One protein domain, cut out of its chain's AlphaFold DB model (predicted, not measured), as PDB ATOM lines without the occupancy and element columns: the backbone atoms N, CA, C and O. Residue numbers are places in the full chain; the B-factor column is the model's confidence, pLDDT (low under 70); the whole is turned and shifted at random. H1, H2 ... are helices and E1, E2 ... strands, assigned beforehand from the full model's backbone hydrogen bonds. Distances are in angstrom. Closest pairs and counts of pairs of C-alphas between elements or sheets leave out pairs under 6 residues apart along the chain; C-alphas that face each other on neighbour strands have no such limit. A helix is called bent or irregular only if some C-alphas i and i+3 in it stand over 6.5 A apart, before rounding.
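AT A GLANCE: This is residues 97 to 292 of the 296 residues of an uncharacterized protein of Brachyspira hampsonii 30446 (UniProt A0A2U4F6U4). A strongly twisted six-stranded sheet forms the core, with helices H3, H4, H6 and H7 over one face and H1 over the other, three layers in all. Short H2 joins H1 at a corner, and H5 lies off the sheet, near H4. The 196 printed residues hold seven named helices and six named strands, in the order H1 H2 E1 E2 E3 H3 H4 H5 E4 H6 E5 E6 H7; the class is mixed, helices and strands. The mixed sheet runs E1 E2 E3 E4 E5 E6. The whole is compact and rounded, with a radius of gyration of the C-alphas of 16.0 A and spans of 44 by 37 by 29 A.

IN THESE COORDINATES: H1, residues 97 to 110, begins at C-alpha 97 (1.644, 12.124, -51.108) and is 20.1 A long. H2 is residues 113 to 116, only just irregular, with C-alphas 113 and 116 6.6 A apart. E1, residues 120 to 128, bends by 63 degrees at residue 125; E2, residues 136 to 143, bends by 55 degrees at residue 139. E3, residues 154 to 162, is 25.0 A long. H3 is residues 167 to 181, 21.9 A, and H4 residues 185 to 202, 25.4 A. H5, residues 211 to 218, is irregular, with C-alphas 214 and 217 7.3 A apart. E4 is residues 226 to 233, H6 240 to 253, E5 259 to 264, E6 278 to 280, and H7 281 to 290, ending at C-alpha 290 (-15.007, 32.399, -65.338).

HOW THE PARTS SIT: E1, E2 and E3 make a meander, each strand the antiparallel neighbour of the one before; N 123 and O 140 are 2.9 A apart, N 141 and O 156 2.9 A. E3 with H3 H4 H5 and E4, and E4 with H6 and E5, are strand-helix-strand units, parallel neighbours with helices between; the second has a right-handed crossover. N 229 and O 157 are 2.7 A apart, N 262 and O 228 2.8 A. E5 and E6 form a hairpin, N 263 and O 279 2.8 A apart. H3 and H6 touch, closest at the C-alphas of Phe 174 and Thr 252, 6.6 A. H1 and H3 lie on opposite faces. H1, H4, H6 and H7 have every O i to N i+4 pair within hydrogen-bond range; H3 has 9 of 11, H5 0 of 4 with 2 of 5 O i to N i+3 pairs, and H2 is too short.

THE WHOLE: The C-alphas of Glu 202 and Lys 292, the two farthest apart, are 47.4 A apart. The printed part has no cut; the link E5 to E6 is long. Residues 130 to 133, 164 to 169, 183 and 209 to 214 have pLDDT under 70.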
ATOM      1  N   THR A  97       1.569  10.675 -50.892       83.12
ATOM      2  CA  THR A  97       1.644  12.124 -51.108       83.12
ATOM      3  C   THR A  97       0.346  12.837 -50.718       83.12
ATOM      4  O   THR A  97       0.411  13.864 -50.058       83.12
ATOM      5  N   GLU A  98      -0.830  12.266 -51.007       88.38
ATOM      6  CA  GLU A  98      -2.119  12.845 -50.580       88.38
ATOM      7  C   GLU A  98      -2.180  13.067 -49.058       88.38
ATOM      8  O   GLU A  98      -2.567  14.145 -48.614       88.38
ATOM      9  N   LYS A  99      -1.691  12.112 -48.257       89.75
ATOM     10  CA  LYS A  99      -1.687  12.220 -46.789       89.75
ATOM     11  C   LYS A  99      -0.692  13.238 -46.253       89.75
ATOM     12  O   LYS A  99      -0.957  13.890 -45.245       89.75
ATOM     13  N   GLU A 100       0.452  13.394 -46.915       91.50
ATOM     14  CA  GLU A 100       1.368  14.492 -46.603       91.50
ATOM     15  C   GLU A 100       0.648  15.834 -46.757       91.50
ATOM     16  O   GLU A 100       0.711  16.675 -45.858       91.50
ATOM     17  N   PHE A 101      -0.102  16.014 -47.844       92.62
ATOM     18  CA  PHE A 101      -0.866  17.237 -48.043       92.62
ATOM     19  C   PHE A 101      -2.049  17.383 -47.076       92.62
ATOM     20  O   PHE A 101      -2.282  18.497 -46.605       92.62
ATOM     21  N   GLN A 102      -2.727  16.298 -46.690       94.94
ATOM     22  CA  GLN A 102      -3.727  16.338 -45.614       94.94
ATOM     23  C   GLN A 102      -3.107  16.896 -44.321       94.94
ATOM     24  O   GLN A 102      -3.636  17.835 -43.721       94.94
ATOM     25  N   GLN A 103      -1.930  16.393 -43.929       94.94
ATOM     26  CA  GLN A 103      -1.198  16.894 -42.763       94.94
ATOM     27  C   GLN A 103      -0.812  18.377 -42.914       94.94
ATOM     28  O   GLN A 103      -0.924  19.143 -41.953       94.94
ATOM     29  N   LEU A 104      -0.386  18.812 -44.106       93.56
ATOM     30  CA  LEU A 104      -0.074  20.220 -44.379       93.56
ATOM     31  C   LEU A 104      -1.300  21.130 -44.228       93.56
ATOM     32  O   LEU A 104      -1.170  22.220 -43.662       93.56
ATOM     33  N   VAL A 105      -2.473  20.690 -44.688       94.94
ATOM     34  CA  VAL A 105      -3.744  21.408 -44.502       94.94
ATOM     35  C   VAL A 105      -4.059  21.539 -43.014       94.94
ATOM     36  O   VAL A 105      -4.265  22.657 -42.541       94.94
ATOM     37  N   VAL A 106      -4.017  20.447 -42.244       95.38
ATOM     38  CA  VAL A 106      -4.289  20.497 -40.794       95.38
ATOM     39  C   VAL A 106      -3.333  21.440 -40.075       95.38
ATOM     40  O   VAL A 106      -3.774  22.323 -39.334       95.38
ATOM     41  N   ARG A 107      -2.030  21.308 -40.345       91.94
ATOM     42  CA  ARG A 107      -0.997  22.152 -39.740       91.94
ATOM     43  C   ARG A 107      -1.232  23.630 -40.019       91.94
ATOM     44  O   ARG A 107      -1.195  24.447 -39.101       91.94
ATOM     45  N   THR A 108      -1.464  23.977 -41.283       91.25
ATOM     46  CA  THR A 108      -1.609  25.376 -41.705       91.25
ATOM     47  C   THR A 108      -2.791  26.042 -41.006       91.25
ATOM     48  O   THR A 108      -2.674  27.183 -40.569       91.25
ATOM     49  N   ASN A 109      -3.891  25.309 -40.836       92.75
ATOM     50  CA  ASN A 109      -5.127  25.842 -40.272       92.75
ATOM     51  C   ASN A 109      -5.202  25.774 -38.738       92.75
ATOM     52  O   ASN A 109      -5.990  26.507 -38.157       92.75
ATOM     53  N   THR A 110      -4.387  24.948 -38.069       87.81
ATOM     54  CA  THR A 110      -4.630  24.628 -36.644       87.81
ATOM     55  C   THR A 110      -3.433  24.852 -35.725       87.81
ATOM     56  O   THR A 110      -3.595  25.428 -34.651       87.81
ATOM     57  N   SER A 111      -2.237  24.408 -36.116       78.62
ATOM     58  CA  SER A 111      -1.056  24.420 -35.236       78.62
ATOM     59  C   SER A 111       0.022  25.420 -35.654       78.62
ATOM     60  O   SER A 111       0.912  25.729 -34.867       78.62
ATOM     61  N   SER A 112      -0.049  25.968 -36.871       76.94
ATOM     62  CA  SER A 112       0.878  27.009 -37.318       76.94
ATOM     63  C   SER A 112       0.531  28.386 -36.738       76.94
ATOM     64  O   SER A 112      -0.602  28.643 -36.338       76.94
ATOM     65  N   LYS A 113       1.472  29.339 -36.792       75.56
ATOM     66  CA  LYS A 113       1.196  30.750 -36.447       75.56
ATOM     67  C   LYS A 113       0.059  31.369 -37.277       75.56
ATOM     68  O   LYS A 113      -0.552  32.331 -36.828       75.56
ATOM     69  N   LEU A 114      -0.221  30.823 -38.465       74.75
ATOM     70  CA  LEU A 114      -1.300  31.273 -39.352       74.75
ATOM     71  C   LEU A 114      -2.679  30.741 -38.935       74.75
ATOM     72  O   LEU A 114      -3.687  31.217 -39.447       74.75
ATOM     73  N   ALA A 115      -2.750  29.794 -37.995       76.69
ATOM     74  CA  ALA A 115      -4.010  29.233 -37.507       76.69
ATOM     75  C   ALA A 115      -4.929  30.275 -36.841       76.69
ATOM     76  O   ALA A 115      -6.128  30.048 -36.713       76.69
ATOM     77  N   LEU A 116      -4.379  31.420 -36.415       78.44
ATOM     78  CA  LEU A 116      -5.155  32.553 -35.897       78.44
ATOM     79  C   LEU A 116      -5.928  33.297 -36.995       78.44
ATOM     80  O   LEU A 116      -6.931  33.938 -36.705       78.44
ATOM     81  N   GLU A 117      -5.477  33.191 -38.243       85.69
ATOM     82  CA  GLU A 117      -6.068  33.893 -39.387       85.69
ATOM     83  C   GLU A 117      -7.019  32.998 -40.192       85.69
ATOM     84  O   GLU A 117      -7.896  33.503 -40.885       85.69
ATOM     85  N   SER A 118      -6.851  31.672 -40.124       89.44
ATOM     86  CA  SER A 118      -7.742  30.722 -40.802       89.44
ATOM     87  C   SER A 118      -9.177  30.831 -40.285       89.44
ATOM     88  O   SER A 118      -9.402  31.138 -39.122       89.44
ATOM     89  N   ASP A 119     -10.168  30.500 -41.109       93.50
ATOM     90  CA  ASP A 119     -11.560  30.362 -40.662       93.50
ATOM     91  C   ASP A 119     -11.888  28.941 -40.162       93.50
ATOM     92  O   ASP A 119     -13.043  28.652 -39.839       93.50
ATOM     93  N   TYR A 120     -10.901  28.041 -40.118       94.56
ATOM     94  CA  TYR A 120     -11.073  26.605 -39.887       94.56
ATOM     95  C   TYR A 120     -10.073  26.055 -38.866       94.56
ATOM     96  O   TYR A 120      -8.912  26.446 -38.861       94.56
ATOM     97  N   TYR A 121     -10.509  25.082 -38.063       93.88
ATOM     98  CA  TYR A 121      -9.666  24.282 -37.171       93.88
ATOM     99  C   TYR A 121      -9.857  22.810 -37.446       93.88
ATOM    100  O   TYR A 121     -10.963  22.295 -37.298       93.88
ATOM    101  N   PHE A 122      -8.773  22.122 -37.772       95.81
ATOM    102  CA  PHE A 122      -8.768  20.689 -38.005       95.81
ATOM    103  C   PHE A 122      -8.081  19.968 -36.856       95.81
ATOM    104  O   PHE A 122      -7.004  20.348 -36.406       95.81
ATOM    105  N   VAL A 123      -8.723  18.918 -36.367       94.56
ATOM    106  CA  VAL A 123      -8.250  18.147 -35.212       94.56
ATOM    107  C   VAL A 123      -7.694  16.794 -35.626       94.56
ATOM    108  O   VAL A 123      -7.073  16.113 -34.810       94.56
ATOM    109  N   ASP A 124      -7.941  16.388 -36.874       93.88
ATOM    110  CA  ASP A 124      -7.650  15.034 -37.289       93.88
ATOM    111  C   ASP A 124      -7.437  14.840 -38.792       93.88
ATOM    112  O   ASP A 124      -8.018  15.565 -39.600       93.88
ATOM    113  N   ILE A 125      -6.666  13.803 -39.136       94.62
ATOM    114  CA  ILE A 125      -6.572  13.214 -40.480       94.62
ATOM    115  C   ILE A 125      -6.932  11.726 -40.443       94.62
ATOM    116  O   ILE A 125      -6.765  11.080 -39.407       94.62
ATOM    117  N   GLU A 126      -7.380  11.160 -41.563       90.00
ATOM    118  CA  GLU A 126      -7.722   9.730 -41.692       90.00
ATOM    119  C   GLU A 126      -8.678   9.263 -40.572       90.00
ATOM    120  O   GLU A 126      -8.501   8.228 -39.922       90.00
ATOM    121  N   SER A 127      -9.686  10.089 -40.311       85.00
ATOM    122  CA  SER A 127     -10.648   9.959 -39.226       85.00
ATOM    123  C   SER A 127     -11.626   8.814 -39.519       85.00
ATOM    124  O   SER A 127     -12.455   8.920 -40.418       85.00
ATOM    125  N   ILE A 128     -11.551   7.728 -38.741       80.81
ATOM    126  CA  ILE A 128     -12.453   6.561 -38.836       80.81
ATOM    127  C   ILE A 128     -13.499   6.620 -37.734       80.81
ATOM    128  O   ILE A 128     -13.144   6.619 -36.549       80.81
ATOM    129  N   ASP A 129     -14.778   6.722 -38.075       70.88
ATOM    130  CA  ASP A 129     -15.825   6.657 -37.053       70.88
ATOM    131  C   ASP A 129     -15.747   5.285 -36.337       70.88
ATOM    132  O   ASP A 129     -15.734   4.252 -37.012       70.88
ATOM    133  N   PRO A 130     -15.629   5.234 -34.994       63.78
ATOM    134  CA  PRO A 130     -15.494   3.969 -34.264       63.78
ATOM    135  C   PRO A 130     -16.651   2.992 -34.507       63.78
ATOM    136  O   PRO A 130     -16.433   1.776 -34.544       63.78
ATOM    137  N   ASP A 131     -17.852   3.535 -34.707       66.25
ATOM    138  CA  ASP A 131     -19.077   2.794 -34.987       66.25
ATOM    139  C   ASP A 131     -19.229   2.518 -36.497       66.25
ATOM    140  O   ASP A 131     -19.964   1.612 -36.889       66.25
ATOM    141  N   MET A 132     -18.479   3.231 -37.350       67.25
ATOM    142  CA  MET A 132     -18.439   3.056 -38.808       67.25
ATOM    143  C   MET A 132     -17.010   2.751 -39.291       67.25
ATOM    144  O   MET A 132     -16.389   3.534 -40.007       67.25
ATOM    145  N   LYS A 133     -16.481   1.574 -38.923       66.25
ATOM    146  CA  LYS A 133     -15.085   1.164 -39.206       66.25
ATOM    147  C   LYS A 133     -14.659   1.256 -40.683       66.25
ATOM    148  O   LYS A 133     -13.461   1.283 -40.961       66.25
ATOM    149  N   GLU A 134     -15.610   1.282 -41.615       71.56
ATOM    150  CA  GLU A 134     -15.362   1.392 -43.060       71.56
ATOM    151  C   GLU A 134     -15.405   2.835 -43.593       71.56
ATOM    152  O   GLU A 134     -14.810   3.114 -44.643       71.56
ATOM    153  N   CYS A 135     -16.044   3.762 -42.870       81.56
ATOM    154  CA  CYS A 135     -16.115   5.170 -43.244       81.56
ATOM    155  C   CYS A 135     -14.881   5.900 -42.724       81.56
ATOM    156  O   CYS A 135     -14.586   5.899 -41.525       81.56
ATOM    157  N   ARG A 136     -14.151   6.526 -43.645       87.31
ATOM    158  CA  ARG A 136     -12.941   7.273 -43.324       87.31
ATOM    159  C   ARG A 136     -12.986   8.620 -44.007       87.31
ATOM    160  O   ARG A 136     -13.102   8.680 -45.224       87.31
ATOM    161  N   PHE A 137     -12.842   9.656 -43.200       92.06
ATOM    162  CA  PHE A 137     -12.792  11.035 -43.649       92.06
ATOM    163  C   PHE A 137     -11.341  11.502 -43.671       92.06
ATOM    164  O   PHE A 137     -10.618  11.299 -42.688       92.06
ATOM    165  N   ASP A 138     -10.917  12.124 -44.769       94.44
ATOM    166  CA  ASP A 138      -9.517  12.518 -44.949       94.44
ATOM    167  C   ASP A 138      -9.077  13.529 -43.883       94.44
ATOM    168  O   ASP A 138      -8.020  13.354 -43.280       94.44
ATOM    169  N   ILE A 139      -9.890  14.556 -43.610       96.81
ATOM    170  CA  ILE A 139      -9.628  15.570 -42.578       96.81
ATOM    171  C   ILE A 139     -10.930  15.935 -41.864       96.81
ATOM    172  O   ILE A 139     -11.963  16.134 -42.507       96.81
ATOM    173  N   VAL A 140     -10.880  16.082 -40.537       96.38
ATOM    174  CA  VAL A 140     -12.037  16.487 -39.723       96.38
ATOM    175  C   VAL A 140     -11.700  17.663 -38.816       96.38
ATOM    176  O   VAL A 140     -10.615  17.757 -38.235       96.38
ATOM    177  N   GLY A 141     -12.661  18.571 -38.691       96.50
ATOM    178  CA  GLY A 141     -12.566  19.757 -37.863       96.50
ATOM    179  C   GLY A 141     -13.851  20.562 -37.861       96.50
ATOM    180  O   GLY A 141     -14.939  20.043 -38.096       96.50
ATOM    181  N   PHE A 142     -13.732  21.857 -37.616       96.62
ATOM    182  CA  PHE A 142     -14.857  22.772 -37.673       96.62
ATOM    183  C   PHE A 142     -14.440  24.138 -38.199       96.62
ATOM    184  O   PHE A 142     -13.305  24.590 -38.060       96.62
ATOM    185  N   LYS A 143     -15.404  24.808 -38.806       96.06
ATOM    186  CA  LYS A 143     -15.334  26.193 -39.225       96.06
ATOM    187  C   LYS A 143     -15.692  27.099 -38.064       96.06
ATOM    188  O   LYS A 143     -16.738  26.911 -37.444       96.06
ATOM    189  N   TRP A 144     -14.899  28.138 -37.857       92.62
ATOM    190  CA  TRP A 144     -15.170  29.221 -36.925       92.62
ATOM    191  C   TRP A 144     -14.802  30.566 -37.561       92.62
ATOM    192  O   TRP A 144     -13.847  31.221 -37.176       92.62
ATOM    193  N   ALA A 145     -15.570  30.995 -38.564       88.00
ATOM    194  CA  ALA A 145     -15.236  32.196 -39.342       88.00
ATOM    195  C   ALA A 145     -15.465  33.524 -38.587       88.00
ATOM    196  O   ALA A 145     -14.853  34.546 -38.880       88.00
ATOM    197  N   ASN A 146     -16.372  33.545 -37.605       85.25
ATOM    198  CA  ASN A 146     -16.582  34.715 -36.751       85.25
ATOM    199  C   ASN A 146     -16.157  34.396 -35.320       85.25
ATOM    200  O   ASN A 146     -16.947  33.869 -34.540       85.25
ATOM    201  N   ARG A 147     -14.933  34.794 -34.962       80.06
ATOM    202  CA  ARG A 147     -14.315  34.481 -33.659       80.06
ATOM    203  C   ARG A 147     -15.032  35.067 -32.456       80.06
ATOM    204  O   ARG A 147     -14.851  34.620 -31.335       80.06
ATOM    205  N   LYS A 148     -15.892  36.060 -32.676       79.94
ATOM    206  CA  LYS A 148     -16.730  36.629 -31.616       79.94
ATOM    207  C   LYS A 148     -17.995  35.809 -31.364       79.94
ATOM    208  O   LYS A 148     -18.667  36.040 -30.366       79.94
ATOM    209  N   ASN A 149     -18.350  34.897 -32.268       82.88
ATOM    210  CA  ASN A 149     -19.582  34.126 -32.201       82.88
ATOM    211  C   ASN A 149     -19.286  32.624 -32.139       82.88
ATOM    212  O   ASN A 149     -19.146  31.955 -33.159       82.88
ATOM    213  N   ILE A 150     -19.228  32.111 -30.914       83.75
ATOM    214  CA  ILE A 150     -18.993  30.695 -30.604       83.75
ATOM    215  C   ILE A 150     -20.170  29.778 -30.982       83.75
ATOM    216  O   ILE A 150     -19.982  28.576 -31.110       83.75
ATOM    217  N   ASN A 151     -21.365  30.336 -31.222       82.44
ATOM    218  CA  ASN A 151     -22.582  29.574 -31.540       82.44
ATOM    219  C   ASN A 151     -22.762  29.328 -33.047       82.44
ATOM    220  O   ASN A 151     -23.783  28.799 -33.469       82.44
ATOM    221  N   LYS A 152     -21.819  29.778 -33.882       85.00
ATOM    222  CA  LYS A 152     -21.858  29.603 -35.346       85.00
ATOM    223  C   LYS A 152     -20.731  28.710 -35.861       85.00
ATOM    224  O   LYS A 152     -20.366  28.785 -37.036       85.00
ATOM    225  N   CYS A 153     -20.156  27.903 -34.975       94.19
ATOM    226  CA  CYS A 153     -19.158  26.912 -35.335       94.19
ATOM    227  C   CYS A 153     -19.834  25.751 -36.062       94.19
ATOM    228  O   CYS A 153     -20.850  25.254 -35.597       94.19
ATOM    229  N   LYS A 154     -19.283  25.307 -37.188       95.38
ATOM    230  CA  LYS A 154     -19.898  24.277 -38.038       95.38
ATOM    231  C   LYS A 154     -18.920  23.138 -38.278       95.38
ATOM    232  O   LYS A 154     -17.777  23.416 -38.624       95.38
ATOM    233  N   LEU A 155     -19.352  21.883 -38.145       97.06
ATOM    234  CA  LEU A 155     -18.507  20.738 -38.501       97.06
ATOM    235  C   LEU A 155     -18.059  20.853 -39.961       97.06
ATOM    236  O   LEU A 155     -18.874  21.111 -40.846       97.06
ATOM    237  N   SER A 156     -16.768  20.641 -40.188       97.69
ATOM    238  CA  SER A 156     -16.151  20.663 -41.504       97.69
ATOM    239  C   SER A 156     -15.385  19.368 -41.718       97.69
ATOM    240  O   SER A 156     -14.450  19.051 -40.982       97.69
ATOM    241  N   ILE A 157     -15.767  18.653 -42.764       97.44
ATOM    242  CA  ILE A 157     -15.042  17.503 -43.289       97.44
ATOM    243  C   ILE A 157     -14.352  17.974 -44.557       97.44
ATOM    244  O   ILE A 157     -14.962  18.704 -45.335       97.44
ATOM    245  N   VAL A 158     -13.093  17.607 -44.765       97.25
ATOM    246  CA  VAL A 158     -12.420  17.857 -46.042       97.25
ATOM    247  C   VAL A 158     -12.121  16.518 -46.678       97.25
ATOM    248  O   VAL A 158     -11.465  15.693 -46.053       97.25
ATOM    249  N   GLU A 159     -12.589  16.333 -47.908       94.88
ATOM    250  CA  GLU A 159     -12.192  15.229 -48.776       94.88
ATOM    251  C   GLU A 159     -11.150  15.763 -49.749       94.88
ATOM    252  O   GLU A 159     -11.414  16.661 -50.559       94.88
ATOM    253  N   MET A 160      -9.933  15.253 -49.622       92.00
ATOM    254  CA  MET A 160      -8.782  15.789 -50.319       92.00
ATOM    255  C   MET A 160      -8.462  14.933 -51.532       92.00
ATOM    256  O   MET A 160      -8.491  13.709 -51.465       92.00
ATOM    257  N   LYS A 161      -8.112  15.567 -52.652       88.62
ATOM    258  CA  LYS A 161      -7.573  14.854 -53.810       88.62
ATOM    259  C   LYS A 161      -6.296  15.505 -54.303       88.62
ATOM    260  O   LYS A 161      -6.279  16.699 -54.603       88.62
ATOM    261  N   TYR A 162      -5.239  14.703 -54.392       86.50
ATOM    262  CA  TYR A 162      -3.942  15.126 -54.901       86.50
ATOM    263  C   TYR A 162      -3.692  14.602 -56.321       86.50
ATOM    264  O   TYR A 162      -3.698  13.395 -56.575       86.50
ATOM    265  N   GLY A 163      -3.416  15.508 -57.261       81.94
ATOM    266  CA  GLY A 163      -3.110  15.141 -58.643       81.94
ATOM    267  C   GLY A 163      -4.267  14.431 -59.369       81.94
ATOM    268  O   GLY A 163      -5.439  14.675 -59.100       81.94
ATOM    269  N   LYS A 164      -3.948  13.592 -60.365       69.25
ATOM    270  CA  LYS A 164      -4.916  13.112 -61.379       69.25
ATOM    271  C   LYS A 164      -5.545  11.732 -61.125       69.25
ATOM    272  O   LYS A 164      -6.528  11.409 -61.786       69.25
ATOM    273  N   ASP A 165      -5.021  10.929 -60.200       63.56
ATOM    274  CA  ASP A 165      -5.397   9.508 -60.045       63.56
ATOM    275  C   ASP A 165      -6.559   9.295 -59.043       63.56
ATOM    276  O   ASP A 165      -6.608   8.312 -58.310       63.56
ATOM    277  N   ALA A 166      -7.503  10.241 -58.991       60.41
ATOM    278  CA  ALA A 166      -8.369  10.449 -57.828       60.41
ATOM    279  C   ALA A 166      -9.844   9.999 -57.980       60.41
ATOM    280  O   ALA A 166     -10.587  10.028 -57.000       60.41
ATOM    281  N   LEU A 167     -10.304   9.604 -59.178       58.62
ATOM    282  CA  LEU A 167     -11.750   9.448 -59.437       58.62
ATOM    283  C   LEU A 167     -12.394   8.244 -58.733       58.62
ATOM    284  O   LEU A 167     -13.460   8.404 -58.144       58.62
ATOM    285  N   ASP A 168     -11.770   7.063 -58.775       60.12
ATOM    286  CA  ASP A 168     -12.398   5.829 -58.267       60.12
ATOM    287  C   ASP A 168     -12.641   5.882 -56.750       60.12
ATOM    288  O   ASP A 168     -13.653   5.380 -56.260       60.12
ATOM    289  N   ASN A 169     -11.783   6.589 -56.011       69.81
ATOM    290  CA  ASN A 169     -11.938   6.765 -54.568       69.81
ATOM    291  C   ASN A 169     -13.072   7.744 -54.209       69.81
ATOM    292  O   ASN A 169     -13.706   7.579 -53.170       69.81
ATOM    293  N   MET A 170     -13.401   8.724 -55.063       81.44
ATOM    294  CA  MET A 170     -14.403   9.759 -54.743       81.44
ATOM    295  C   MET A 170     -15.819   9.217 -54.551       81.44
ATOM    296  O   MET A 170     -16.552   9.715 -53.698       81.44
ATOM    297  N   ASN A 171     -16.206   8.173 -55.285       84.50
ATOM    298  CA  ASN A 171     -17.523   7.555 -55.110       84.50
ATOM    299  C   ASN A 171     -17.688   6.944 -53.711       84.50
ATOM    300  O   ASN A 171     -18.779   7.003 -53.137       84.50
ATOM    301  N   LYS A 172     -16.602   6.396 -53.146       87.94
ATOM    302  CA  LYS A 172     -16.594   5.906 -51.765       87.94
ATOM    303  C   LYS A 172     -16.761   7.067 -50.787       87.94
ATOM    304  O   LYS A 172     -17.659   7.002 -49.958       87.94
ATOM    305  N   HIS A 173     -15.982   8.141 -50.934       89.69
ATOM    306  CA  HIS A 173     -16.083   9.314 -50.058       89.69
ATOM    307  C   HIS A 173     -17.499   9.920 -50.066       89.69
ATOM    308  O   HIS A 173     -18.075  10.162 -49.012       89.69
ATOM    309  N   PHE A 174     -18.137  10.071 -51.234       92.38
ATOM    310  CA  PHE A 174     -19.530  10.540 -51.289       92.38
ATOM    311  C   PHE A 174     -20.520   9.577 -50.621       92.38
ATOM    312  O   PHE A 174     -21.488  10.024 -50.007       92.38
ATOM    313  N   SER A 175     -20.285   8.267 -50.718       90.75
ATOM    314  CA  SER A 175     -21.108   7.263 -50.032       90.75
ATOM    315  C   SER A 175     -20.945   7.343 -48.512       90.75
ATOM    316  O   SER A 175     -21.945   7.311 -47.799       90.75
ATOM    317  N   ASP A 176     -19.715   7.533 -48.026       91.94
ATOM    318  CA  ASP A 176     -19.416   7.730 -46.603       91.94
ATOM    319  C   ASP A 176     -20.098   9.005 -46.065       91.94
ATOM    320  O   ASP A 176     -20.689   8.987 -44.986       91.94
ATOM    321  N   ILE A 177     -20.105  10.094 -46.844       93.06
ATOM    322  CA  ILE A 177     -20.790  11.349 -46.487       93.06
ATOM    323  C   ILE A 177     -22.315  11.182 -46.446       93.06
ATOM    324  O   ILE A 177     -22.959  11.674 -45.520       93.06
ATOM    325  N   LEU A 178     -22.910  10.472 -47.412       92.38
ATOM    326  CA  LEU A 178     -24.346  10.157 -47.389       92.38
ATOM    327  C   LEU A 178     -24.723   9.315 -46.170       92.38
ATOM    328  O   LEU A 178     -25.774   9.532 -45.568       92.38
ATOM    329  N   TYR A 179     -23.871   8.353 -45.819       89.94
ATOM    330  CA  TYR A 179     -24.085   7.508 -44.654       89.94
ATOM    331  C   TYR A 179     -24.011   8.321 -43.356       89.94
ATOM    332  O   TYR A 179     -24.897   8.193 -42.512       89.94
ATOM    333  N   LEU A 180     -23.030   9.222 -43.233       90.88
ATOM    334  CA  LEU A 180     -22.901  10.124 -42.088       90.88
ATOM    335  C   LEU A 180     -24.142  11.016 -41.896       90.88
ATOM    336  O   LEU A 180     -24.631  11.146 -40.777       90.88
ATOM    337  N   ASP A 181     -24.662  11.610 -42.975       90.38
ATOM    338  CA  ASP A 181     -25.787  12.561 -42.941       90.38
ATOM    339  C   ASP A 181     -27.124  11.934 -42.502       90.38
ATOM    340  O   ASP A 181     -28.006  12.620 -41.981       90.38
ATOM    341  N   GLY A 182     -27.287  10.625 -42.717       75.81
ATOM    342  CA  GLY A 182     -28.534   9.901 -42.465       75.81
ATOM    343  C   GLY A 182     -28.756   9.409 -41.030       75.81
ATOM    344  O   GLY A 182     -29.826   8.865 -40.756       75.81
ATOM    345  N   HIS A 183     -27.787   9.565 -40.124       69.50
ATOM    346  CA  HIS A 183     -27.760   8.854 -38.838       69.50
ATOM    347  C   HIS A 183     -27.307   9.745 -37.667       69.50
ATOM    348  O   HIS A 183     -26.755  10.824 -37.861       69.50
ATOM    349  N   SER A 184     -27.440   9.240 -36.432       82.19
ATOM    350  CA  SER A 184     -26.881   9.857 -35.209       82.19
ATOM    351  C   SER A 184     -25.348   9.981 -35.212       82.19
ATOM    352  O   SER A 184     -24.764  10.584 -34.313       82.19
ATOM    353  N   HIS A 185     -24.684   9.411 -36.219       86.00
ATOM    354  CA  HIS A 185     -23.241   9.492 -36.418       86.00
ATOM    355  C   HIS A 185     -22.755  10.927 -36.649       86.00
ATOM    356  O   HIS A 185     -21.684  11.282 -36.162       86.00
ATOM    357  N   LEU A 186     -23.545  11.778 -37.319       90.81
ATOM    358  CA  LEU A 186     -23.173  13.180 -37.523       90.81
ATOM    359  C   LEU A 186     -22.997  13.922 -36.189       90.81
ATOM    360  O   LEU A 186     -22.000  14.620 -36.001       90.81
ATOM    361  N   ASP A 187     -23.920  13.732 -35.249       91.06
ATOM    362  CA  ASP A 187     -23.849  14.372 -33.933       91.06
ATOM    363  C   ASP A 187     -22.723  13.785 -33.075       91.06
ATOM    364  O   ASP A 187     -21.989  14.533 -32.426       91.06
ATOM    365  N   SER A 188     -22.496  12.470 -33.164       89.44
ATOM    366  CA  SER A 188     -21.336  11.817 -32.542       89.44
ATOM    367  C   SER A 188     -20.017  12.409 -33.056       89.44
ATOM    368  O   SER A 188     -19.132  12.739 -32.265       89.44
ATOM    369  N   LEU A 189     -19.885  12.621 -34.371       91.56
ATOM    370  CA  LEU A 189     -18.686  13.212 -34.965       91.56
ATOM    371  C   LEU A 189     -18.493  14.676 -34.539       91.56
ATOM    372  O   LEU A 189     -17.359  15.078 -34.267       91.56
ATOM    373  N   LYS A 190     -19.573  15.463 -34.424       93.25
ATOM    374  CA  LYS A 190     -19.522  16.834 -33.885       93.25
ATOM    375  C   LYS A 190     -18.999  16.852 -32.449       93.25
ATOM    376  O   LYS A 190     -18.071  17.604 -32.146       93.25
ATOM    377  N   GLU A 191     -19.564  16.012 -31.581       92.31
ATOM    378  CA  GLU A 191     -19.164  15.924 -30.174       92.31
ATOM    379  C   GLU A 191     -17.694  15.504 -30.050       92.31
ATOM    380  O   GLU A 191     -16.907  16.163 -29.367       92.31
ATOM    381  N   GLN A 192     -17.297  14.451 -30.769       91.38
ATOM    382  CA  GLN A 192     -15.921  13.956 -30.786       91.38
ATOM    383  C   GLN A 192     -14.936  15.020 -31.272       91.38
ATOM    384  O   GLN A 192     -13.898  15.219 -30.642       91.38
ATOM    385  N   THR A 193     -15.281  15.747 -32.337       93.88
ATOM    386  CA  THR A 193     -14.448  16.824 -32.888       93.88
ATOM    387  C   THR A 193     -14.195  17.921 -31.852       93.88
ATOM    388  O   THR A 193     -13.055  18.357 -31.676       93.88
ATOM    389  N   LEU A 194     -15.228  18.340 -31.113       94.19
ATOM    390  CA  LEU A 194     -15.080  19.332 -30.043       94.19
ATOM    391  C   LEU A 194     -14.276  18.802 -28.854       94.19
ATOM    392  O   LEU A 194     -13.469  19.540 -28.287       94.19
ATOM    393  N   ILE A 195     -14.467  17.537 -28.471       93.12
ATOM    394  CA  ILE A 195     -13.671  16.920 -27.404       93.12
ATOM    395  C   ILE A 195     -12.191  16.903 -27.798       93.12
ATOM    396  O   ILE A 195     -11.360  17.379 -27.027       93.12
ATOM    397  N   GLN A 196     -11.862  16.432 -29.004       93.81
ATOM    398  CA  GLN A 196     -10.488  16.425 -29.508       93.81
ATOM    399  C   GLN A 196      -9.900  17.841 -29.542       93.81
ATOM    400  O   GLN A 196      -8.790  18.042 -29.058       93.81
ATOM    401  N   PHE A 197     -10.647  18.834 -30.035       93.94
ATOM    402  CA  PHE A 197     -10.209  20.233 -30.044       93.94
ATOM    403  C   PHE A 197      -9.835  20.734 -28.643       93.94
ATOM    404  O   PHE A 197      -8.747  21.281 -28.453       93.94
ATOM    405  N   ARG A 198     -10.699  20.508 -27.646       92.19
ATOM    406  CA  ARG A 198     -10.446  20.915 -26.253       92.19
ATOM    407  C   ARG A 198      -9.241  20.187 -25.659       92.19
ATOM    408  O   ARG A 198      -8.417  20.822 -25.016       92.19
ATOM    409  N   GLN A 199      -9.090  18.887 -25.918       93.25
ATOM    410  CA  GLN A 199      -7.931  18.125 -25.442       93.25
ATOM    411  C   GLN A 199      -6.628  18.601 -26.096       93.25
ATOM    412  O   GLN A 199      -5.621  18.763 -25.415       93.25
ATOM    413  N   LEU A 200      -6.637  18.902 -27.397       93.75
ATOM    414  CA  LEU A 200      -5.479  19.482 -28.082       93.75
ATOM    415  C   LEU A 200      -5.120  20.873 -27.527       93.75
ATOM    416  O   LEU A 200      -3.936  21.194 -27.415       93.75
ATOM    417  N   ARG A 201      -6.112  21.684 -27.135       91.31
ATOM    418  CA  ARG A 201      -5.890  22.957 -26.427       91.31
ATOM    419  C   ARG A 201      -5.320  22.759 -25.025       91.31
ATOM    420  O   ARG A 201      -4.342  23.418 -24.689       91.31
ATOM    421  N   GLU A 202      -5.880  21.843 -24.233       91.94
ATOM    422  CA  GLU A 202      -5.396  21.511 -22.883       91.94
ATOM    423  C   GLU A 202      -3.940  21.032 -22.921       91.94
ATOM    424  O   GLU A 202      -3.109  21.462 -22.124       91.94
ATOM    425  N   LEU A 203      -3.602  20.216 -23.922       92.94
ATOM    426  CA  LEU A 203      -2.235  19.780 -24.181       92.94
ATOM    427  C   LEU A 203      -1.345  20.896 -24.741       92.94
ATOM    428  O   LEU A 203      -0.141  20.693 -24.844       92.94
ATOM    429  N   GLY A 204      -1.876  22.071 -25.088       90.94
ATOM    430  CA  GLY A 204      -1.134  23.210 -25.635       90.94
ATOM    431  C   GLY A 204      -0.653  23.022 -27.078       90.94
ATOM    432  O   GLY A 204       0.303  23.680 -27.484       90.94
ATOM    433  N   LEU A 205      -1.265  22.102 -27.827       91.31
ATOM    434  CA  LEU A 205      -0.985  21.833 -29.245       91.31
ATOM    435  C   LEU A 205      -1.787  22.751 -30.180       91.31
ATOM    436  O   LEU A 205      -1.418  22.936 -31.337       91.31
ATOM    437  N   ILE A 206      -2.862  23.353 -29.666       89.06
ATOM    438  CA  ILE A 206      -3.616  24.431 -30.311       89.06
ATOM    439  C   ILE A 206      -3.511  25.662 -29.413       89.06
ATOM    440  O   ILE A 206      -4.095  25.697 -28.329       89.06
ATOM    441  N   ASN A 207      -2.752  26.670 -29.848       78.56
ATOM    442  CA  ASN A 207      -2.515  27.874 -29.056       78.56
ATOM    443  C   ASN A 207      -3.368  29.045 -29.553       78.56
ATOM    444  O   ASN A 207      -3.045  29.717 -30.529       78.56
ATOM    445  N   LEU A 208      -4.455  29.284 -28.833       75.00
ATOM    446  CA  LEU A 208      -5.480  30.282 -29.118       75.00
ATOM    447  C   LEU A 208      -5.679  31.129 -27.854       75.00
ATOM    448  O   LEU A 208      -6.684  31.022 -27.154       75.00
ATOM    449  N   SER A 209      -4.642  31.886 -27.493       62.78
ATOM    450  CA  SER A 209      -4.534  32.568 -26.193       62.78
ATOM    451  C   SER A 209      -4.711  34.092 -26.260       62.78
ATOM    452  O   SER A 209      -4.650  34.774 -25.232       62.78
ATOM    453  N   SER A 210      -4.977  34.655 -27.440       59.31
ATOM    454  CA  SER A 210      -5.125  36.097 -27.648       59.31
ATOM    455  C   SER A 210      -6.522  36.480 -28.158       59.31
ATOM    456  O   SER A 210      -7.223  35.706 -28.799       59.31
ATOM    457  N   GLY A 211      -6.945  37.708 -27.837       61.34
ATOM    458  CA  GLY A 211      -8.131  38.329 -28.435       61.34
ATOM    459  C   GLY A 211      -9.440  37.545 -28.275       61.34
ATOM    460  O   GLY A 211      -9.799  37.132 -27.172       61.34
ATOM    461  N   ALA A 212     -10.172  37.409 -29.384       58.97
ATOM    462  CA  ALA A 212     -11.467  36.731 -29.450       58.97
ATOM    463  C   ALA A 212     -11.363  35.206 -29.250       58.97
ATOM    464  O   ALA A 212     -12.352  34.570 -28.894       58.97
ATOM    465  N   ASP A 213     -10.166  34.632 -29.392       68.56
ATOM    466  CA  ASP A 213      -9.953  33.186 -29.308       68.56
ATOM    467  C   ASP A 213      -9.888  32.661 -27.860       68.56
ATOM    468  O   ASP A 213      -9.903  31.450 -27.630       68.56
ATOM    469  N   LYS A 214      -9.904  33.567 -26.870       69.25
ATOM    470  CA  LYS A 214     -10.013  33.229 -25.439       69.25
ATOM    471  C   LYS A 214     -11.292  32.463 -25.097       69.25
ATOM    472  O   LYS A 214     -11.267  31.640 -24.193       69.25
ATOM    473  N   ASN A 215     -12.375  32.707 -25.834       73.94
ATOM    474  CA  ASN A 215     -13.678  32.080 -25.589       73.94
ATOM    475  C   ASN A 215     -13.846  30.755 -26.346       73.94
ATOM    476  O   ASN A 215     -14.929  30.186 -26.386       73.94
ATOM    477  N   ALA A 216     -12.805  30.255 -27.004       80.38
ATOM    478  CA  ALA A 216     -12.885  29.009 -27.758       80.38
ATOM    479  C   ALA A 216     -13.201  27.786 -26.876       80.38
ATOM    480  O   ALA A 216     -13.826  26.843 -27.354       80.38
ATOM    481  N   ASP A 217     -12.822  27.809 -25.592       80.31
ATOM    482  CA  ASP A 217     -13.217  26.768 -24.630       80.31
ATOM    483  C   ASP A 217     -14.725  26.813 -24.305       80.31
ATOM    484  O   ASP A 217     -15.293  25.810 -23.871       80.31
ATOM    485  N   ASP A 218     -15.401  27.933 -24.600       84.38
ATOM    486  CA  ASP A 218     -16.847  28.103 -24.431       84.38
ATOM    487  C   ASP A 218     -17.662  27.576 -25.625       84.38
ATOM    488  O   ASP A 218     -18.893  27.553 -25.553       84.38
ATOM    489  N   ILE A 219     -17.026  27.136 -26.719       89.62
ATOM    490  CA  ILE A 219     -17.727  26.473 -27.829       89.62
ATOM    491  C   ILE A 219     -18.254  25.136 -27.303       89.62
ATOM    492  O   ILE A 219     -17.490  24.182 -27.150       89.62
ATOM    493  N   LYS A 220     -19.551  25.062 -26.987       89.31
ATOM    494  CA  LYS A 220     -20.182  23.878 -26.375       89.31
ATOM    495  C   LYS A 220     -20.655  22.856 -27.397       89.31
ATOM    496  O   LYS A 220     -20.481  21.662 -27.163       89.31
ATOM    497  N   GLU A 221     -21.182  23.339 -28.514       93.25
ATOM    498  CA  GLU A 221     -21.796  22.551 -29.579       93.25
ATOM    499  C   GLU A 221     -21.468  23.143 -30.956       93.25
ATOM    500  O   GLU A 221     -21.032  24.292 -31.066       93.25
ATOM    501  N   LEU A 222     -21.640  22.329 -31.998       94.69
ATOM    502  CA  LEU A 222     -21.541  22.754 -33.393       94.69
ATOM    503  C   LEU A 222     -22.949  22.870 -33.983       94.69
ATOM    504  O   LEU A 222     -23.844  22.135 -33.581       94.69
ATOM    505  N   ASP A 223     -23.102  23.755 -34.966       93.56
ATOM    506  CA  ASP A 223     -24.318  23.964 -35.755       93.56
ATOM    507  C   ASP A 223     -24.895  22.631 -36.268       93.56
ATOM    508  O   ASP A 223     -24.160  21.692 -36.608       93.56
ATOM    509  N   ASP A 224     -26.225  22.559 -36.341       90.69
ATOM    510  CA  ASP A 224     -26.962  21.396 -36.837       90.69
ATOM    511  C   ASP A 224     -26.494  20.984 -38.233       90.69
ATOM    512  O   ASP A 224     -26.353  19.792 -38.524       90.69
ATOM    513  N   LYS A 225     -26.190  21.968 -39.084       93.12
ATOM    514  CA  LYS A 225     -25.649  21.735 -40.417       93.12
ATOM    515  C   LYS A 225     -24.138  21.595 -40.373       93.12
ATOM    516  O   LYS A 225     -23.455  22.360 -39.703       93.12
ATOM    517  N   ALA A 226     -23.611  20.712 -41.206       96.25
ATOM    518  CA  ALA A 226     -22.186  20.522 -41.446       96.25
ATOM    519  C   ALA A 226     -21.814  20.886 -42.891       96.25
ATOM    520  O   ALA A 226     -22.678  21.174 -43.724       96.25
ATOM    521  N   GLU A 227     -20.520  20.902 -43.194       97.75
ATOM    522  CA  GLU A 227     -20.023  21.026 -44.562       97.75
ATOM    523  C   GLU A 227     -18.987  19.950 -44.899       97.75
ATOM    524  O   GLU A 227     -18.178  19.555 -44.061       97.75
ATOM    525  N   CYS A 228     -19.042  19.476 -46.143       97.81
ATOM    526  CA  CYS A 228     -18.044  18.607 -46.751       97.81
ATOM    527  C   CYS A 228     -17.337  19.396 -47.852       97.81
ATOM    528  O   CYS A 228     -17.946  19.785 -48.846       97.81
ATOM    529  N   ILE A 229     -16.059  19.679 -47.656       98.12
ATOM    530  CA  ILE A 229     -15.242  20.490 -48.546       98.12
ATOM    531  C   ILE A 229     -14.419  19.553 -49.417       98.12
ATOM    532  O   ILE A 229     -13.558  18.830 -48.928       98.12
ATOM    533  N   ILE A 230     -14.632  19.607 -50.722       96.00
ATOM    534  CA  ILE A 230     -13.732  18.988 -51.683       96.00
ATOM    535  C   ILE A 230     -12.538  19.922 -51.877       96.00
ATOM    536  O   ILE A 230     -12.700  21.076 -52.286       96.00
ATOM    537  N   LEU A 231     -11.338  19.430 -51.575       94.38
ATOM    538  CA  LEU A 231     -10.092  20.179 -51.715       94.38
ATOM    539  C   LEU A 231      -9.194  19.498 -52.742       94.38
ATOM    540  O   LEU A 231      -8.722  18.380 -52.546       94.38
ATOM    541  N   PHE A 232      -8.921  20.208 -53.832       90.88
ATOM    542  CA  PHE A 232      -7.977  19.765 -54.847       90.88
ATOM    543  C   PHE A 232      -6.588  20.348 -54.582       90.88
ATOM    544  O   PHE A 232      -6.417  21.565 -54.622       90.88
ATOM    545  N   ALA A 233      -5.593  19.489 -54.362       88.62
ATOM    546  CA  ALA A 233      -4.187  19.887 -54.358       88.62
ATOM    547  C   ALA A 233      -3.524  19.480 -55.671       88.62
ATOM    548  O   ALA A 233      -3.566  18.316 -56.076       88.62
ATOM    549  N   ASP A 234      -2.930  20.463 -56.345       85.25
ATOM    550  CA  ASP A 234      -2.192  20.299 -57.601       85.25
ATOM    551  C   ASP A 234      -2.970  19.575 -58.720       85.25
ATOM    552  O   ASP A 234      -2.393  19.004 -59.651       85.25
ATOM    553  N   LEU A 235      -4.306  19.622 -58.674       84.19
ATOM    554  CA  LEU A 235      -5.144  19.164 -59.774       84.19
ATOM    555  C   LEU A 235      -5.163  20.229 -60.869       84.19
ATOM    556  O   LEU A 235      -5.525  21.380 -60.632       84.19
ATOM    557  N   ASN A 236      -4.836  19.832 -62.100       81.94
ATOM    558  CA  ASN A 236      -5.018  20.705 -63.254       81.94
ATOM    559  C   ASN A 236      -6.511  21.072 -63.383       81.94
ATOM    560  O   ASN A 236      -7.319  20.168 -63.613       81.94
ATOM    561  N   PRO A 237      -6.891  22.364 -63.325       77.12
ATOM    562  CA  PRO A 237      -8.291  22.771 -63.421       77.12
ATOM    563  C   PRO A 237      -8.970  22.317 -64.721       77.12
ATOM    564  O   PRO A 237     -10.163  22.045 -64.721       77.12
ATOM    565  N   LYS A 238      -8.206  22.161 -65.814       75.56
ATOM    566  CA  LYS A 238      -8.697  21.656 -67.113       75.56
ATOM    567  C   LYS A 238      -8.872  20.136 -67.163       75.56
ATOM    568  O   LYS A 238      -9.199  19.596 -68.219       75.56
ATOM    569  N   SER A 239      -8.606  19.433 -66.066       80.12
ATOM    570  CA  SER A 239      -8.841  17.999 -65.976       80.12
ATOM    571  C   SER A 239     -10.335  17.702 -66.075       80.12
ATOM    572  O   SER A 239     -11.153  18.320 -65.394       80.12
ATOM    573  N   GLU A 240     -10.697  16.689 -66.863       83.12
ATOM    574  CA  GLU A 240     -12.068  16.167 -66.893       83.12
ATOM    575  C   GLU A 240     -12.514  15.670 -65.503       83.12
ATOM    576  O   GLU A 240     -13.703  15.664 -65.184       83.12
ATOM    577  N   LEU A 241     -11.546  15.311 -64.649       83.88
ATOM    578  CA  LEU A 241     -11.766  14.888 -63.271       83.88
ATOM    579  C   LEU A 241     -12.533  15.932 -62.452       83.88
ATOM    580  O   LEU A 241     -13.484  15.572 -61.763       83.88
ATOM    581  N   THR A 242     -12.176  17.214 -62.572       86.88
ATOM    582  CA  THR A 242     -12.827  18.312 -61.841       86.88
ATOM    583  C   THR A 242     -14.323  18.347 -62.141       86.88
ATOM    584  O   THR A 242     -15.151  18.387 -61.232       86.88
ATOM    585  N   TYR A 243     -14.683  18.257 -63.425       89.69
ATOM    586  CA  TYR A 243     -16.078  18.259 -63.858       89.69
ATOM    587  C   TYR A 243     -16.830  16.994 -63.432       89.69
ATOM    588  O   TYR A 243     -17.979  17.064 -62.998       89.69
ATOM    589  N   ARG A 244     -16.189  15.822 -63.517       89.69
ATOM    590  CA  ARG A 244     -16.787  14.556 -63.064       89.69
ATOM    591  C   ARG A 244     -17.087  14.578 -61.564       89.69
ATOM    592  O   ARG A 244     -18.203  14.235 -61.181       89.69
ATOM    593  N   ILE A 245     -16.142  15.040 -60.742       91.19
ATOM    594  CA  ILE A 245     -16.330  15.175 -59.290       91.19
ATOM    595  C   ILE A 245     -17.432  16.189 -58.983       91.19
ATOM    596  O   ILE A 245     -18.293  15.910 -58.156       91.19
ATOM    597  N   TYR A 246     -17.466  17.323 -59.686       93.12
ATOM    598  CA  TYR A 246     -18.539  18.305 -59.541       93.12
ATOM    599  C   TYR A 246     -19.930  17.720 -59.844       93.12
ATOM    600  O   TYR A 246     -20.874  17.934 -59.084       93.12
ATOM    601  N   LYS A 247     -20.071  16.925 -60.912       93.56
ATOM    602  CA  LYS A 247     -21.347  16.263 -61.232       93.56
ATOM    603  C   LYS A 247     -21.790  15.274 -60.154       93.56
ATOM    604  O   LYS A 247     -22.963  15.279 -59.777       93.56
ATOM    605  N   GLU A 248     -20.878  14.443 -59.650       94.06
ATOM    606  CA  GLU A 248     -21.210  13.531 -58.548       94.06
ATOM    607  C   GLU A 248     -21.499  14.297 -57.249       94.06
ATOM    608  O   GLU A 248     -22.402  13.903 -56.511       94.06
ATOM    609  N   ALA A 249     -20.840  15.436 -57.005       95.50
ATOM    610  CA  ALA A 249     -21.152  16.321 -55.886       95.50
ATOM    611  C   ALA A 249     -22.586  16.869 -55.973       95.50
ATOM    612  O   ALA A 249     -23.314  16.778 -54.991       95.50
ATOM    613  N   ILE A 250     -23.050  17.348 -57.136       97.06
ATOM    614  CA  ILE A 250     -24.450  17.792 -57.317       97.06
ATOM    615  C   ILE A 250     -25.435  16.659 -57.005       97.06
ATOM    616  O   ILE A 250     -26.396  16.829 -56.250       97.06
ATOM    617  N   LYS A 251     -25.198  15.482 -57.589       96.19
ATOM    618  CA  LYS A 251     -26.046  14.301 -57.393       96.19
ATOM    619  C   LYS A 251     -26.084  13.872 -55.930       96.19
ATOM    620  O   LYS A 251     -27.149  13.519 -55.427       96.19
ATOM    621  N   THR A 252     -24.945  13.915 -55.250       96.38
ATOM    622  CA  THR A 252     -24.840  13.608 -53.823       96.38
ATOM    623  C   THR A 252     -25.562  14.663 -52.988       96.38
ATOM    624  O   THR A 252     -26.411  14.305 -52.178       96.38
ATOM    625  N   GLN A 253     -25.336  15.952 -53.257       97.12
ATOM    626  CA  GLN A 253     -25.978  17.068 -52.558       97.12
ATOM    627  C   GLN A 253     -27.503  16.981 -52.585       97.12
ATOM    628  O   GLN A 253     -28.136  17.249 -51.569       97.12
ATOM    629  N   SER A 254     -28.098  16.559 -53.707       96.81
ATOM    630  CA  SER A 254     -29.556  16.391 -53.832       96.81
ATOM    631  C   SER A 254     -30.174  15.390 -52.843       96.81
ATOM    632  O   SER A 254     -31.389  15.384 -52.654       96.81
ATOM    633  N   LYS A 255     -29.350  14.530 -52.232       96.00
ATOM    634  CA  LYS A 255     -29.766  13.517 -51.257       96.00
ATOM    635  C   LYS A 255     -29.412  13.902 -49.819       96.00
ATOM    636  O   LYS A 255     -29.960  13.296 -48.901       96.00
ATOM    637  N   LEU A 256     -28.508  14.867 -49.638       96.12
ATOM    638  CA  LEU A 256     -28.066  15.337 -48.329       96.12
ATOM    639  C   LEU A 256     -29.077  16.322 -47.733       96.12
ATOM    640  O   LEU A 256     -29.685  17.127 -48.441       96.12
ATOM    641  N   LYS A 257     -29.238  16.263 -46.415       94.19
ATOM    642  CA  LYS A 257     -30.152  17.086 -45.617       94.19
ATOM    643  C   LYS A 257     -29.399  18.064 -44.722       94.19
ATOM    644  O   LYS A 257     -29.756  19.242 -44.682       94.19
ATOM    645  N   ASN A 258     -28.369  17.588 -44.023       95.56
ATOM    646  CA  ASN A 258     -27.653  18.356 -43.004       95.56
ATOM    647  C   ASN A 258     -26.222  18.704 -43.428       95.56
ATOM    648  O   ASN A 258     -25.643  19.638 -42.874       95.56
ATOM    649  N   ILE A 259     -25.663  18.019 -44.427       96.88
ATOM    650  CA  ILE A 259     -24.333  18.308 -44.977       96.88
ATOM    651  C   ILE A 259     -24.432  19.102 -46.291       96.88
ATOM    652  O   ILE A 259     -25.137  18.726 -47.230       96.88
ATOM    653  N   GLU A 260     -23.682  20.200 -46.368       97.81
ATOM    654  CA  GLU A 260     -23.489  20.990 -47.589       97.81
ATOM    655  C   GLU A 260     -22.123  20.678 -48.220       97.81
ATOM    656  O   GLU A 260     -21.084  20.859 -47.585       97.81
ATOM    657  N   ILE A 261     -22.112  20.227 -49.473       98.44
ATOM    658  CA  ILE A 261     -20.904  19.996 -50.261       98.44
ATOM    659  C   ILE A 261     -20.411  21.325 -50.828       98.44
ATOM    660  O   ILE A 261     -21.158  22.084 -51.452       98.44
ATOM    661  N   LYS A 262     -19.123  21.583 -50.630       98.50
ATOM    662  CA  LYS A 262     -18.419  22.792 -51.049       98.50
ATOM    663  C   LYS A 262     -17.109  22.447 -51.726       98.50
ATOM    664  O   LYS A 262     -16.621  21.328 -51.618       98.50
ATOM    665  N   PHE A 263     -16.522  23.429 -52.389       97.00
ATOM    666  CA  PHE A 263     -15.213  23.325 -53.013       97.00
ATOM    667  C   PHE A 263     -14.294  24.406 -52.461       97.00
ATOM    668  O   PHE A 263     -14.625  25.592 -52.499       97.00
ATOM    669  N   ALA A 264     -13.130  24.003 -51.960       95.88
ATOM    670  CA  ALA A 264     -12.073  24.950 -51.643       95.88
ATOM    671  C   ALA A 264     -11.372  25.378 -52.937       95.88
ATOM    672  O   ALA A 264     -10.941  24.541 -53.732       95.88
ATOM    673  N   VAL A 265     -11.228  26.686 -53.125       92.75
ATOM    674  CA  VAL A 265     -10.356  27.271 -54.146       92.75
ATOM    675  C   VAL A 265      -9.200  27.999 -53.468       92.75
ATOM    676  O   VAL A 265      -9.282  28.392 -52.305       92.75
ATOM    677  N   SER A 266      -8.091  28.164 -54.185       83.62
ATOM    678  CA  SER A 266      -6.942  28.902 -53.660       83.62
ATOM    679  C   SER A 266      -7.320  30.366 -53.412       83.62
ATOM    680  O   SER A 266      -7.852  31.035 -54.298       83.62
ATOM    681  N   SER A 267      -7.033  30.848 -52.201       80.31
ATOM    682  CA  SER A 267      -7.097  32.266 -51.835       80.31
ATOM    683  C   SER A 267      -5.914  33.018 -52.444       80.31
ATOM    684  O   SER A 267      -6.051  33.863 -53.325       80.31
ATOM    685  N   PHE A 268      -4.738  32.605 -51.993       85.44
ATOM    686  CA  PHE A 268      -3.415  32.811 -52.544       85.44
ATOM    687  C   PHE A 268      -2.668  31.470 -52.448       85.44
ATOM    688  O   PHE A 268      -3.235  30.452 -52.035       85.44
ATOM    689  N   MET A 269      -1.389  31.448 -52.819       84.50
ATOM    690  CA  MET A 269      -0.564  30.243 -52.706       84.50
ATOM    691  C   MET A 269      -0.448  29.816 -51.233       84.50
ATOM    692  O   MET A 269       0.152  30.525 -50.428       84.50
ATOM    693  N   GLY A 270      -1.039  28.672 -50.878       87.06
ATOM    694  CA  GLY A 270      -1.048  28.142 -49.514       87.06
ATOM    695  C   GLY A 270      -2.242  27.226 -49.230       87.06
ATOM    696  O   GLY A 270      -3.110  27.038 -50.076       87.06
ATOM    697  N   TYR A 271      -2.274  26.672 -48.014       90.00
ATOM    698  CA  TYR A 271      -3.296  25.714 -47.560       90.00
ATOM    699  C   TYR A 271      -4.215  26.260 -46.454       90.00
ATOM    700  O   TYR A 271      -5.028  25.516 -45.908       90.00
ATOM    701  N   ALA A 272      -4.091  27.544 -46.104       91.81
ATOM    702  CA  ALA A 272      -5.007  28.193 -45.172       91.81
ATOM    703  C   ALA A 272      -6.382  28.350 -45.836       91.81
ATOM    704  O   ALA A 272      -6.486  28.894 -46.940       91.81
ATOM    705  N   LEU A 273      -7.424  27.871 -45.164       93.94
ATOM    706  CA  LEU A 273      -8.797  27.975 -45.625       93.94
ATOM    707  C   LEU A 273      -9.454  29.215 -45.032       93.94
ATOM    708  O   LEU A 273      -9.459  29.436 -43.824       93.94
ATOM    709  N   PHE A 274     -10.061  29.993 -45.916       94.44
ATOM    710  CA  PHE A 274     -10.876  31.141 -45.557       94.44
ATOM    711  C   PHE A 274     -12.252  30.940 -46.171       94.44
ATOM    712  O   PHE A 274     -12.370  30.536 -47.327       94.44
ATOM    713  N   ASN A 275     -13.294  31.256 -45.414       94.81
ATOM    714  CA  ASN A 275     -14.691  31.055 -45.770       94.81
ATOM    715  C   ASN A 275     -15.036  31.638 -47.150       94.81
ATOM    716  O   ASN A 275     -15.794  31.036 -47.901       94.81
ATOM    717  N   GLN A 276     -14.457  32.786 -47.508       95.25
ATOM    718  CA  GLN A 276     -14.697  33.438 -48.801       95.25
ATOM    719  C   GLN A 276     -14.154  32.662 -50.016       95.25
ATOM    720  O   GLN A 276     -14.560  32.940 -51.141       95.25
ATOM    721  N   PHE A 277     -13.260  31.694 -49.798       95.75
ATOM    722  CA  PHE A 277     -12.696  30.811 -50.825       95.75
ATOM    723  C   PHE A 277     -13.159  29.352 -50.671       95.75
ATOM    724  O   PHE A 277     -12.616  28.453 -51.310       95.75
ATOM    725  N   VAL A 278     -14.176  29.109 -49.842       97.25
ATOM    726  CA  VAL A 278     -14.876  27.823 -49.751       97.25
ATOM    727  C   VAL A 278     -16.257  28.007 -50.373       97.25
ATOM    728  O   VAL A 278     -17.190  28.513 -49.748       97.25
ATOM    729  N   LEU A 279     -16.354  27.640 -51.646       97.94
ATOM    730  CA  LEU A 279     -17.474  27.943 -52.529       97.94
ATOM    731  C   LEU A 279     -18.551  26.864 -52.436       97.94
ATOM    732  O   LEU A 279     -18.241  25.672 -52.414       97.94
ATOM    733  N   ASN A 280     -19.821  27.260 -52.433       98.12
ATOM    734  CA  ASN A 280     -20.907  26.309 -52.674       98.12
ATOM    735  C   ASN A 280     -20.909  25.830 -54.143       98.12
ATOM    736  O   ASN A 280     -20.115  26.293 -54.963       98.12
ATOM    737  N   LEU A 281     -21.795  24.888 -54.482       97.94
ATOM    738  CA  LEU A 281     -21.836  24.285 -55.821       97.94
ATOM    739  C   LEU A 281     -22.039  25.314 -56.946       97.94
ATOM    740  O   LEU A 281     -21.320  25.263 -57.943       97.94
ATOM    741  N   ASP A 282     -22.960  26.265 -56.773       97.62
ATOM    742  CA  ASP A 282     -23.251  27.287 -57.787       97.62
ATOM    743  C   ASP A 282     -22.073  28.257 -57.955       97.62
ATOM    744  O   ASP A 282     -21.613  28.503 -59.068       97.62
ATOM    745  N   GLN A 283     -21.506  28.730 -56.844       97.88
ATOM    746  CA  GLN A 283     -20.324  29.593 -56.847       97.88
ATOM    747  C   GLN A 283     -19.115  28.904 -57.486       97.88
ATOM    748  O   GLN A 283     -18.360  29.535 -58.224       97.88
ATOM    749  N   PHE A 284     -18.918  27.610 -57.218       96.69
ATOM    750  CA  PHE A 284     -17.836  26.844 -57.824       96.69
ATOM    751  C   PHE A 284     -18.038  26.672 -59.332       96.69
ATOM    752  O   PHE A 284     -17.083  26.798 -60.101       96.69
ATOM    753  N   LYS A 285     -19.279  26.444 -59.780       95.81
ATOM    754  CA  LYS A 285     -19.610  26.418 -61.207       95.81
ATOM    755  C   LYS A 285     -19.282  27.748 -61.879       95.81
ATOM    756  O   LYS A 285     -18.576  27.751 -62.885       95.81
ATOM    757  N   ASP A 286     -19.741  28.857 -61.307       95.88
ATOM    758  CA  ASP A 286     -19.485  30.200 -61.838       95.88
ATOM    759  C   ASP A 286     -17.983  30.511 -61.882       95.88
ATOM    760  O   ASP A 286     -17.479  31.050 -62.872       95.88
ATOM    761  N   PHE A 287     -17.237  30.098 -60.853       93.88
ATOM    762  CA  PHE A 287     -15.779  30.191 -60.816       93.88
ATOM    763  C   PHE A 287     -15.123  29.413 -61.970       93.88
ATOM    764  O   PHE A 287     -14.287  29.963 -62.693       93.88
ATOM    765  N   CYS A 288     -15.531  28.163 -62.204       92.81
ATOM    766  CA  CYS A 288     -15.023  27.342 -63.304       92.81
ATOM    767  C   CYS A 288     -15.347  27.930 -64.689       92.81
ATOM    768  O   CYS A 288     -14.478  27.936 -65.569       92.81
ATOM    769  N   ILE A 289     -16.558  28.473 -64.874       93.19
ATOM    770  CA  ILE A 289     -16.968  29.172 -66.103       93.19
ATOM    771  C   ILE A 289     -16.097  30.413 -66.326       93.19
ATOM    772  O   ILE A 289     -15.581  30.618 -67.427       93.19
ATOM    773  N   GLY A 290     -15.868  31.215 -65.280       91.38
ATOM    774  CA  GLY A 290     -15.007  32.399 -65.338       91.38
ATOM    775  C   GLY A 290     -13.565  32.077 -65.744       91.38
ATOM    776  O   GLY A 290     -12.946  32.825 -66.504       91.38
ATOM    777  N   LEU A 291     -13.051  30.918 -65.318       88.44
ATOM    778  CA  LEU A 291     -11.739  30.395 -65.713       88.44
ATOM    779  C   LEU A 291     -11.715  29.724 -67.097       88.44
ATOM    780  O   LEU A 291     -10.652  29.279 -67.541       88.44
ATOM    781  N   LYS A 292     -12.857  29.657 -67.794       89.06
ATOM    782  CA  LYS A 292     -13.016  28.980 -69.091       89.06
ATOM    783  C   LYS A 292     -12.594  27.507 -69.033       89.06
ATOM    784  O   LYS A 292     -11.952  26.998 -69.957       89.06
TER     785      LYS A 292